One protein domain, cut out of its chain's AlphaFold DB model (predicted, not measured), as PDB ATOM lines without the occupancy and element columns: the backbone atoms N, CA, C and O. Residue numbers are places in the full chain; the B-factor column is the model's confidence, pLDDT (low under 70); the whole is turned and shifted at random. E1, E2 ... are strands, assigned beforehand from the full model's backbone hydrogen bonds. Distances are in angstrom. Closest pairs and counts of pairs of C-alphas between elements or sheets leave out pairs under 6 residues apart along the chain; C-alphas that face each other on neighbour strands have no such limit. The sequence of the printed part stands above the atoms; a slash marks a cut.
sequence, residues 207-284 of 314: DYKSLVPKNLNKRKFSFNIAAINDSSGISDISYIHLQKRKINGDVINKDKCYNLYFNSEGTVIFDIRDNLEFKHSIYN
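AT A GLANCE: This is residues 207 to 284 of the 314 residues of an uncharacterized protein of Photobacterium damselae (UniProt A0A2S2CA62). There is little regular structure here: a mostly looped body around one two-stranded antiparallel hairpin, E3 and E4, with the short strands E1 and E2 off to one side. The printed part has 78 residues, no named helix and strands E1, E2, E3, E4 in chain order, which hold only 15 residues, class all strand. It is compact, radius of gyration of the C-alphas 12.4 A, spanning 37 by 26 by 24 A.

HOW THE PARTS SIT: Look first at E3, residues 258 to 262, and E4, residues 268 to 271, a hairpin at 147 degrees; N 261 and O 269 are 2.8 A apart, within hydrogen-bond range. Residues 247 to 248 pair parallel with residues 268 to 269 of E4. E1, residues 228 to 230, and E2, residues 239 to 241, pair with no named strand; both are apart from E3 and E4.

IN THESE COORDINATES: Find C-alpha 258 at (-5.065, 10.595, -85.126); E3 runs 13.0 A from there. E4 spans 10.0 A, ending at C-alpha 271, (-0.896, 12.634, -82.903).

THE WHOLE: The printed part has no cut. The link from E2 to E3 is long. Residues 212 to 219, 249 to 256 and 274 to 279 have pLDDT under 70.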
ATOM      1  N   ASP A 207      -9.752  29.073 -90.317       74.75
ATOM      2  CA  ASP A 207      -9.591  30.500 -90.637       74.75
ATOM      3  C   ASP A 207      -8.136  30.970 -90.494       74.75
ATOM      4  O   ASP A 207      -7.542  30.922 -89.410       74.75
ATOM      5  N   TYR A 208      -7.580  31.494 -91.584       72.94
ATOM      6  CA  TYR A 208      -6.215  31.998 -91.676       72.94
ATOM      7  C   TYR A 208      -5.933  33.081 -90.639       72.94
ATOM      8  O   TYR A 208      -4.778  33.283 -90.279       72.94
ATOM      9  N   LYS A 209      -6.950  33.807 -90.147       75.44
ATOM     10  CA  LYS A 209      -6.776  34.867 -89.134       75.44
ATOM     11  C   LYS A 209      -6.642  34.336 -87.716       75.44
ATOM     12  O   LYS A 209      -6.228  35.081 -86.826       75.44
ATOM     13  N   SER A 210      -7.052  33.101 -87.476       76.50
ATOM     14  CA  SER A 210      -7.213  32.565 -86.134       76.50
ATOM     15  C   SER A 210      -6.158  31.498 -85.892       76.50
ATOM     16  O   SER A 210      -6.079  30.548 -86.651       76.50
ATOM     17  N   LEU A 211      -5.344  31.624 -84.836       74.56
ATOM     18  CA  LEU A 211      -4.304  30.629 -84.519       74.56
ATOM     19  C   LEU A 211      -4.886  29.207 -84.452       74.56
ATOM     20  O   LEU A 211      -4.317  28.283 -85.024       74.56
ATOM     21  N   VAL A 212      -6.064  29.095 -83.838       69.69
ATOM     22  CA  VAL A 212      -6.922  27.910 -83.848       69.69
ATOM     23  C   VAL A 212      -8.325  28.346 -84.261       69.69
ATOM     24  O   VAL A 212      -8.750  29.436 -83.852       69.69
ATOM     25  N   PRO A 213      -9.076  27.544 -85.027       67.44
ATOM     26  CA  PRO A 213     -10.418  27.936 -85.436       67.44
ATOM     27  C   PRO A 213     -11.314  28.019 -84.214       67.44
ATOM     28  O   PRO A 213     -11.249  27.179 -83.312       67.44
ATOM     29  N   LYS A 214     -12.157  29.053 -84.169       61.91
ATOM     30  CA  LYS A 214     -12.968  29.367 -82.984       61.91
ATOM     31  C   LYS A 214     -13.823  28.180 -82.514       61.91
ATOM     32  O   LYS A 214     -14.032  28.047 -81.313       61.91
ATOM     33  N   ASN A 215     -14.221  27.305 -83.440       61.88
ATOM     34  CA  ASN A 215     -15.098  26.164 -83.182       61.88
ATOM     35  C   ASN A 215     -14.357  24.816 -83.051       61.88
ATOM     36  O   ASN A 215     -14.965  23.845 -82.615       61.88
ATOM     37  N   LEU A 216     -13.060  24.757 -83.377       65.19
ATOM     38  CA  LEU A 216     -12.232  23.548 -83.236       65.19
ATOM     39  C   LEU A 216     -11.628  23.418 -81.833       65.19
ATOM     40  O   LEU A 216     -11.473  22.311 -81.345       65.19
ATOM     41  N   ASN A 217     -11.380  24.529 -81.124       57.50
ATOM     42  CA  ASN A 217     -10.820  24.511 -79.757       57.50
ATOM     43  C   ASN A 217     -11.625  23.691 -78.728       57.50
ATOM     44  O   ASN A 217     -11.129  23.453 -77.634       57.50
ATOM     45  N   LYS A 218     -12.878  23.332 -79.032       61.06
ATOM     46  CA  LYS A 218     -13.761  22.566 -78.141       61.06
ATOM     47  C   LYS A 218     -14.027  21.136 -78.624       61.06
ATOM     48  O   LYS A 218     -14.765  20.424 -77.957       61.06
ATOM     49  N   ARG A 219     -13.495  20.734 -79.784       68.06
ATOM     50  CA  ARG A 219     -13.763  19.429 -80.399       68.06
ATOM     51  C   ARG A 219     -12.447  18.730 -80.724       68.06
ATOM     52  O   ARG A 219     -11.609  19.292 -81.423       68.06
ATOM     53  N   LYS A 220     -12.286  17.510 -80.216       75.38
ATOM     54  CA  LYS A 220     -11.247  16.579 -80.666       75.38
ATOM     55  C   LYS A 220     -11.826  15.767 -81.817       75.38
ATOM     56  O   LYS A 220     -12.988  15.371 -81.751       75.38
ATOM     57  N   PHE A 221     -11.023  15.558 -82.849       81.50
ATOM     58  CA  PHE A 221     -11.388  14.721 -83.981       81.50
ATOM     59  C   PHE A 221     -10.410  13.575 -84.083       81.50
ATOM     60  O   PHE A 221      -9.211  13.828 -83.981       81.50
ATOM     61  N   SER A 222     -10.921  12.374 -84.330       83.00
ATOM     62  CA  SER A 222     -10.121  11.256 -84.804       83.00
ATOM     63  C   SER A 222     -10.472  10.934 -86.251       83.00
ATOM     64  O   SER A 222     -11.615  11.087 -86.678       83.00
ATOM     65  N   PHE A 223      -9.482  10.524 -87.036       84.38
ATOM     66  CA  PHE A 223      -9.659  10.305 -88.471       84.38
ATOM     67  C   PHE A 223      -9.327   8.875 -88.849       84.38
ATOM     68  O   PHE A 223      -8.366   8.308 -88.335       84.38
ATOM     69  N   ASN A 224     -10.093   8.346 -89.795       82.38
ATOM     70  CA  ASN A 224      -9.670   7.254 -90.654       82.38
ATOM     71  C   ASN A 224      -9.979   7.628 -92.115       82.38
ATOM     72  O   ASN A 224     -10.573   8.674 -92.400       82.38
ATOM     73  N   ILE A 225      -9.569   6.778 -93.053       80.94
ATOM     74  CA  ILE A 225      -9.709   7.052 -94.490       80.94
ATOM     75  C   ILE A 225     -11.169   7.246 -94.949       80.94
ATOM     76  O   ILE A 225     -11.428   7.906 -95.955       80.94
ATOM     77  N   ALA A 226     -12.133   6.691 -94.215       84.62
ATOM     78  CA  ALA A 226     -13.546   6.714 -94.566       84.62
ATOM     79  C   ALA A 226     -14.335   7.786 -93.805       84.62
ATOM     80  O   ALA A 226     -15.352   8.258 -94.308       84.62
ATOM     81  N   ALA A 227     -13.897   8.173 -92.606       87.81
ATOM     82  CA  ALA A 227     -14.698   8.965 -91.690       87.81
ATOM     83  C   ALA A 227     -13.868   9.905 -90.816       87.81
ATOM     84  O   ALA A 227     -12.730   9.629 -90.425       87.81
ATOM     85  N   ILE A 228     -14.516  11.007 -90.447       89.81
ATOM     86  CA  ILE A 228     -14.082  11.867 -89.354       89.81
ATOM     87  C   ILE A 228     -14.973  11.560 -88.158       89.81
ATOM     88  O   ILE A 228     -16.193  11.640 -88.270       89.81
ATOM     89  N   ASN A 229     -14.376  11.228 -87.021       87.69
ATOM     90  CA  ASN A 229     -15.080  10.978 -85.772       87.69
ATOM     91  C   ASN A 229     -14.839  12.125 -84.791       87.69
ATOM     92  O   ASN A 229     -13.769  12.734 -84.784       87.69
ATOM     93  N   ASP A 230     -15.818  12.397 -83.940       85.81
ATOM     94  CA  ASP A 230     -15.691  13.264 -82.773       85.81
ATOM     95  C   ASP A 230     -16.112  12.512 -81.498       85.81
ATOM     96  O   ASP A 230     -16.253  11.289 -81.492       85.81
ATOM     97  N   SER A 231     -16.299  13.228 -80.388       81.69
ATOM     98  CA  SER A 231     -16.694  12.630 -79.104       81.69
ATOM     99  C   SER A 231     -18.029  11.871 -79.134       81.69
ATOM    100  O   SER A 231     -18.312  11.138 -78.192       81.69
ATOM    101  N   SER A 232     -18.861  12.072 -80.159       83.81
ATOM    102  CA  SER A 232     -20.167  11.421 -80.318       83.81
ATOM    103  C   SER A 232     -20.171  10.241 -81.299       83.81
ATOM    104  O   SER A 232     -21.212   9.613 -81.479       83.81
ATOM    105  N   GLY A 233     -19.024   9.897 -81.897       86.94
ATOM    106  CA  GLY A 233     -18.914   8.872 -82.939       86.94
ATOM    107  C   GLY A 233     -18.586   9.491 -84.296       86.94
ATOM    108  O   GLY A 233     -17.792  10.426 -84.360       86.94
ATOM    109  N   ILE A 234     -19.175   8.977 -85.381       87.06
ATOM    110  CA  ILE A 234     -18.985   9.543 -86.727       87.06
ATOM    111  C   ILE A 234     -19.567  10.958 -86.752       87.06
ATOM    112  O   ILE A 234     -20.746  11.165 -86.473       87.06
ATOM    113  N   SER A 235     -18.727  11.929 -87.094       90.75
ATOM    114  CA  SER A 235     -19.103  13.333 -87.161       90.75
ATOM    115  C   SER A 235     -19.939  13.613 -88.412       90.75
ATOM    116  O   SER A 235     -19.726  13.009 -89.464       90.75
ATOM    117  N   ASP A 236     -20.847  14.582 -88.319       92.00
ATOM    118  CA  ASP A 236     -21.715  15.035 -89.412       92.00
ATOM    119  C   ASP A 236     -21.016  15.989 -90.397       92.00
ATOM    120  O   ASP A 236     -21.599  16.410 -91.399       92.00
ATOM    121  N   ILE A 237     -19.762  16.355 -90.120       92.88
ATOM    122  CA  ILE A 237     -19.004  17.275 -90.962       92.88
ATOM    123  C   ILE A 237     -18.571  16.633 -92.273       92.88
ATOM    124  O   ILE A 237     -18.071  15.513 -92.298       92.88
ATOM    125  N   SER A 238     -18.680  17.386 -93.364       95.38
ATOM    126  CA  SER A 238     -18.239  16.944 -94.689       95.38
ATOM    127  C   SER A 238     -16.717  16.941 -94.817       95.38
ATOM    128  O   SER A 238     -16.152  16.061 -95.461       95.38
ATOM    129  N   TYR A 239     -16.048  17.953 -94.252       94.50
ATOM    130  CA  TYR A 239     -14.591  18.082 -94.289       94.50
ATOM    131  C   TYR A 239     -14.056  19.108 -93.277       94.50
ATOM    132  O   TYR A 239     -14.796  19.936 -92.732       94.50
ATOM    133  N   ILE A 240     -12.742  19.069 -93.059       91.56
ATOM    134  CA  ILE A 240     -11.958  20.090 -92.358       91.56
ATOM    135  C   ILE A 240     -10.949  20.674 -93.348       91.56
ATOM    136  O   ILE A 240     -10.075  19.963 -93.823       91.56
ATOM    137  N   HIS A 241     -11.037  21.965 -93.639       91.81
ATOM    138  CA  HIS A 241     -10.116  22.668 -94.525       91.81
ATOM    139  C   HIS A 241      -8.994  23.340 -93.730       91.81
ATOM    140  O   HIS A 241      -9.259  24.213 -92.902       91.81
ATOM    141  N   LEU A 242      -7.741  22.948 -93.970       88.50
ATOM    142  CA  LEU A 242      -6.582  23.342 -93.161       88.50
ATOM    143  C   LEU A 242      -5.896  24.640 -93.612       88.50
ATOM    144  O   LEU A 242      -4.992  25.109 -92.914       88.50
ATOM    145  N   GLN A 243      -6.306  25.241 -94.733       86.31
ATOM    146  CA  GLN A 243      -5.768  26.507 -95.247       86.31
ATOM    147  C   GLN A 243      -4.246  26.519 -95.433       86.31
ATOM    148  O   GLN A 243      -3.555  27.446 -94.995       86.31
ATOM    149  N   LYS A 244      -3.713  25.479 -96.082       84.06
ATOM    150  CA  LYS A 244      -2.290  25.320 -96.435       84.06
ATOM    151  C   LYS A 244      -1.345  25.469 -95.243       84.06
ATOM    152  O   LYS A 244      -0.187  25.873 -95.396       84.06
ATOM    153  N   ARG A 245      -1.832  25.198 -94.029       82.62
ATOM    154  CA  ARG A 245      -0.997  25.223 -92.829       82.62
ATOM    155  C   ARG A 245       0.081  24.165 -92.931       82.62
ATOM    156  O   ARG A 245      -0.127  23.093 -93.489       82.62
ATOM    157  N   LYS A 246       1.234  24.473 -92.339       84.62
ATOM    158  CA  LYS A 246       2.265  23.465 -92.125       84.62
ATOM    159  C   LYS A 246       1.665  22.346 -91.275       84.62
ATOM    160  O   LYS A 246       0.956  22.633 -90.309       84.62
ATOM    161  N   ILE A 247       1.965  21.109 -91.639       83.19
ATOM    162  CA  ILE A 247       1.554  19.913 -90.912       83.19
ATOM    163  C   ILE A 247       2.820  19.266 -90.352       83.19
ATOM    164  O   ILE A 247       3.794  19.092 -91.082       83.19
ATOM    165  N   ASN A 248       2.806  18.955 -89.059       78.44
ATOM    166  CA  ASN A 248       3.835  18.193 -88.365       78.44
ATOM    167  C   ASN A 248       3.221  16.881 -87.856       78.44
ATOM    168  O   ASN A 248       2.160  16.887 -87.237       78.44
ATOM    169  N   GLY A 249       3.917  15.776 -88.075       66.19
ATOM    170  CA  GLY A 249       3.468  14.435 -87.715       66.19
ATOM    171  C   GLY A 249       3.945  13.446 -88.768       66.19
ATOM    172  O   GLY A 249       4.125  13.829 -89.927       66.19
ATOM    173  N   ASP A 250       4.200  12.209 -88.356       58.03
ATOM    174  CA  ASP A 250       4.524  11.138 -89.293       58.03
ATOM    175  C   ASP A 250       3.327  10.841 -90.203       58.03
ATOM    176  O   ASP A 250       2.189  11.214 -89.904       58.03
ATOM    177  N   VAL A 251       3.619  10.187 -91.330       57.91
ATOM    178  CA  VAL A 251       2.667   9.722 -92.348       57.91
ATOM    179  C   VAL A 251       1.349   9.302 -91.701       57.91
ATOM    180  O   VAL A 251       1.353   8.440 -90.818       57.91
ATOM    181  N   ILE A 252       0.230   9.891 -92.142       62.41
ATOM    182  CA  ILE A 252      -1.112   9.482 -91.715       62.41
ATOM    183  C   ILE A 252      -1.295   8.022 -92.144       62.41
ATOM    184  O   ILE A 252      -1.658   7.719 -93.276       62.41
ATOM    185  N   ASN A 253      -0.960   7.098 -91.247       63.75
ATOM    186  CA  ASN A 253      -1.194   5.677 -91.450       63.75
ATOM    187  C   ASN A 253      -2.708   5.434 -91.447       63.75
ATOM    188  O   ASN A 253      -3.381   5.773 -90.476       63.75
ATOM    189  N   LYS A 254      -3.212   4.834 -92.527       64.44
ATOM    190  CA  LYS A 254      -4.637   4.607 -92.809       64.44
ATOM    191  C   LYS A 254      -5.368   3.856 -91.689       64.44
ATOM    192  O   LYS A 254      -6.567   4.058 -91.519       64.44
ATOM    193  N   ASP A 255      -4.630   3.079 -90.895       65.44
ATOM    194  CA  ASP A 255      -5.168   2.216 -89.839       65.44
ATOM    195  C   ASP A 255      -5.083   2.830 -88.433       65.44
ATOM    196  O   ASP A 255      -5.379   2.164 -87.439       65.44
ATOM    197  N   LYS A 256      -4.647   4.089 -88.310       68.69
ATOM    198  CA  LYS A 256      -4.490   4.753 -87.010       68.69
ATOM    199  C   LYS A 256      -5.451   5.923 -86.850       68.69
ATOM    200  O   LYS A 256      -5.583   6.765 -87.730       68.69
ATOM    201  N   CYS A 257      -6.047   6.011 -85.665       74.62
ATOM    202  CA  CYS A 257      -6.808   7.175 -85.231       74.62
ATOM    203  C   CYS A 257      -5.845   8.283 -84.785       74.62
ATOM    204  O   CYS A 257      -5.126   8.121 -83.797       74.62
ATOM    205  N   TYR A 258      -5.843   9.408 -85.498       76.94
ATOM    206  CA  TYR A 258      -5.065  10.595 -85.126       76.94
ATOM    207  C   TYR A 258      -5.953  11.687 -84.570       76.94
ATOM    208  O   TYR A 258      -6.952  12.028 -85.189       76.94
ATOM    209  N   ASN A 259      -5.517  12.312 -83.488       78.69
ATOM    210  CA  ASN A 259      -6.077  13.549 -82.986       78.69
ATOM    211  C   ASN A 259      -5.490  14.766 -83.718       78.69
ATOM    212  O   ASN A 259      -4.280  14.834 -83.951       78.69
ATOM    213  N   LEU A 260      -6.343  15.742 -84.057       81.50
ATOM    214  CA  LEU A 260      -5.942  17.023 -84.658       81.50
ATOM    215  C   LEU A 260      -5.676  18.093 -83.599       81.50
ATOM    216  O   LEU A 260      -6.578  18.470 -82.848       81.50
ATOM    217  N   TYR A 261      -4.483  18.679 -83.632       80.62
ATOM    218  CA  TYR A 261      -4.101  19.806 -82.785       80.62
ATOM    219  C   TYR A 261      -3.475  20.942 -83.590       80.62
ATOM    220  O   TYR A 261      -3.068  20.783 -84.738       80.62
ATOM    221  N   PHE A 262      -3.359  22.109 -82.958       81.38
ATOM    222  CA  PHE A 262      -2.641  23.259 -83.497       81.38
ATOM    223  C   PHE A 262      -1.603  23.703 -82.472       81.38
ATOM    224  O   PHE A 262      -1.933  23.871 -81.301       81.38
ATOM    225  N   ASN A 263      -0.354  23.910 -82.886       80.75
ATOM    226  CA  ASN A 263       0.680  24.417 -81.983       80.75
ATOM    227  C   ASN A 263       0.637  25.954 -81.856       80.75
ATOM    228  O   ASN A 263      -0.174  26.643 -82.479       80.75
ATOM    229  N   SER A 264       1.528  26.524 -81.041       76.69
ATOM    230  CA  SER A 264       1.633  27.976 -80.817       76.69
ATOM    231  C   SER A 264       1.938  28.804 -82.074       76.69
ATOM    232  O   SER A 264       1.696  30.011 -82.065       76.69
ATOM    233  N   GLU A 265       2.421  28.178 -83.145       80.06
ATOM    234  CA  GLU A 265       2.724  28.800 -84.439       80.06
ATOM    235  C   GLU A 265       1.587  28.631 -85.459       80.06
ATOM    236  O   GLU A 265       1.623  29.223 -86.537       80.06
ATOM    237  N   GLY A 266       0.566  27.841 -85.120       79.25
ATOM    238  CA  GLY A 266      -0.554  27.516 -85.997       79.25
ATOM    239  C   GLY A 266      -0.274  26.345 -86.937       79.25
ATOM    240  O   GLY A 266      -1.078  26.110 -87.838       79.25
ATOM    241  N   THR A 267       0.829  25.623 -86.730       84.81
ATOM    242  CA  THR A 267       1.116  24.349 -87.402       84.81
ATOM    243  C   THR A 267       0.128  23.301 -86.910       84.81
ATOM    244  O   THR A 267      -0.132  23.207 -85.709       84.81
ATOM    245  N   VAL A 268      -0.419  22.535 -87.844       85.50
ATOM    246  CA  VAL A 268      -1.310  21.408 -87.581       85.50
ATOM    247  C   VAL A 268      -0.479  20.223 -87.098       85.50
ATOM    248  O   VAL A 268       0.549  19.917 -87.695       85.50
ATOM    249  N   ILE A 269      -0.912  19.565 -86.029       83.38
ATOM    250  CA  ILE A 269      -0.275  18.364 -85.493       83.38
ATOM    251  C   ILE A 269      -1.275  17.217 -85.533       83.38
ATOM    252  O   ILE A 269      -2.384  17.361 -85.018       83.38
ATOM    253  N   PHE A 270      -0.858  16.093 -86.112       81.50
ATOM    254  CA  PHE A 270      -1.552  14.813 -85.994       81.50
ATOM    255  C   PHE A 270      -0.810  13.944 -84.980       81.50
ATOM    256  O   PHE A 270       0.384  13.699 -85.142       81.50
ATOM    257  N   ASP A 271      -1.496  13.490 -83.931       78.62
ATOM    258  CA  ASP A 271      -0.896  12.634 -82.903       78.62
ATOM    259  C   ASP A 271      -1.861  11.530 -82.468       78.62
ATOM    260  O   ASP A 271      -3.064  11.746 -82.374       78.62
ATOM    261  N   ILE A 272      -1.333  10.342 -82.193       77.69
ATOM    262  CA  ILE A 272      -2.116   9.185 -81.731       77.69
ATOM    263  C   ILE A 272      -2.427   9.312 -80.228       77.69
ATOM    264  O   ILE A 272      -3.345   8.684 -79.715       77.69
ATOM    265  N   ARG A 273      -1.664  10.130 -79.494       75.44
ATOM    266  CA  ARG A 273      -1.841  10.354 -78.056       75.44
ATOM    267  C   ARG A 273      -2.979  11.341 -77.805       75.44
ATOM    268  O   ARG A 273      -2.989  12.433 -78.364       75.44
ATOM    269  N   ASP A 274      -3.866  11.017 -76.868       66.06
ATOM    270  CA  ASP A 274      -5.039  11.846 -76.532       66.06
ATOM    271  C   ASP A 274      -4.732  13.138 -75.745       66.06
ATOM    272  O   ASP A 274      -5.590  14.028 -75.630       66.06
ATOM    273  N   ASN A 275      -3.510  13.262 -75.210       61.28
ATOM    274  CA  ASN A 275      -3.169  14.203 -74.133       61.28
ATOM    275  C   ASN A 275      -2.370  15.450 -74.555       61.28
ATOM    276  O   ASN A 275      -1.858  16.165 -73.692       61.28
ATOM    277  N   LEU A 276      -2.254  15.762 -75.848       63.75
ATOM    278  CA  LEU A 276      -1.565  16.983 -76.283       63.75
ATOM    279  C   LEU A 276      -2.502  18.195 -76.310       63.75
ATOM    280  O   LEU A 276      -2.972  18.621 -77.357       63.75
ATOM    281  N   GLU A 277      -2.749  18.810 -75.156       63.34
ATOM    282  CA  GLU A 277      -3.392  20.128 -75.127       63.34
ATOM    283  C   GLU A 277      -2.363  21.259 -75.221       63.34
ATOM    284  O   GLU A 277      -1.606  21.536 -74.287       63.34
ATOM    285  N   PHE A 278      -2.371  21.988 -76.341       66.62
ATOM    286  CA  PHE A 278      -1.601  23.222 -76.462       66.62
ATOM    287  C   PHE A 278      -2.333  24.377 -75.770       66.62
ATOM    288  O   PHE A 278      -3.276  24.971 -76.297       66.62
ATOM    289  N   LYS A 279      -1.858  24.769 -74.583       69.88
ATOM    290  CA  LYS A 279      -2.300  26.014 -73.940       69.88
ATOM    291  C   LYS A 279      -1.756  27.218 -74.712       69.88
ATOM    292  O   LYS A 279      -0.605  27.624 -74.566       69.88
ATOM    293  N   HIS A 280      -2.599  27.822 -75.546       75.31
ATOM    294  CA  HIS A 280      -2.240  29.025 -76.296       75.31
ATOM    295  C   HIS A 280      -2.345  30.284 -75.430       75.31
ATOM    296  O   HIS A 280      -3.452  30.763 -75.158       75.31
ATOM    297  N   SER A 281      -1.200  30.873 -75.073       83.44
ATOM    298  CA  SER A 281      -1.161  32.182 -74.413       83.44
ATOM    299  C   SER A 281      -1.830  33.269 -75.270       83.44
ATOM    300  O   SER A 281      -1.815  33.221 -76.507       83.44
ATOM    301  N   ILE A 282      -2.416  34.278 -74.616       85.69
ATOM    302  CA  ILE A 282      -3.010  35.450 -75.290       85.69
ATOM    303  C   ILE A 282      -1.969  36.128 -76.190       85.69
ATOM    304  O   ILE A 282      -2.278  36.482 -77.329       85.69
ATOM    305  N   TYR A 283      -0.724  36.213 -75.715       86.69
ATOM    306  CA  TYR A 283       0.412  36.723 -76.476       86.69
ATOM    307  C   TYR A 283       0.598  35.986 -77.811       86.69
ATOM    308  O   TYR A 283       0.641  36.631 -78.857       86.69
ATOM    309  N   ASN A 284       0.611  34.647 -77.815       83.81
ATOM    310  CA  ASN A 284       0.774  33.860 -79.045       83.81
ATOM    311  C   ASN A 284      -0.381  34.083 -80.030       83.81
ATOM    312  O   ASN A 284      -0.158  34.244 -81.232       83.81
TER     313      ASN A 284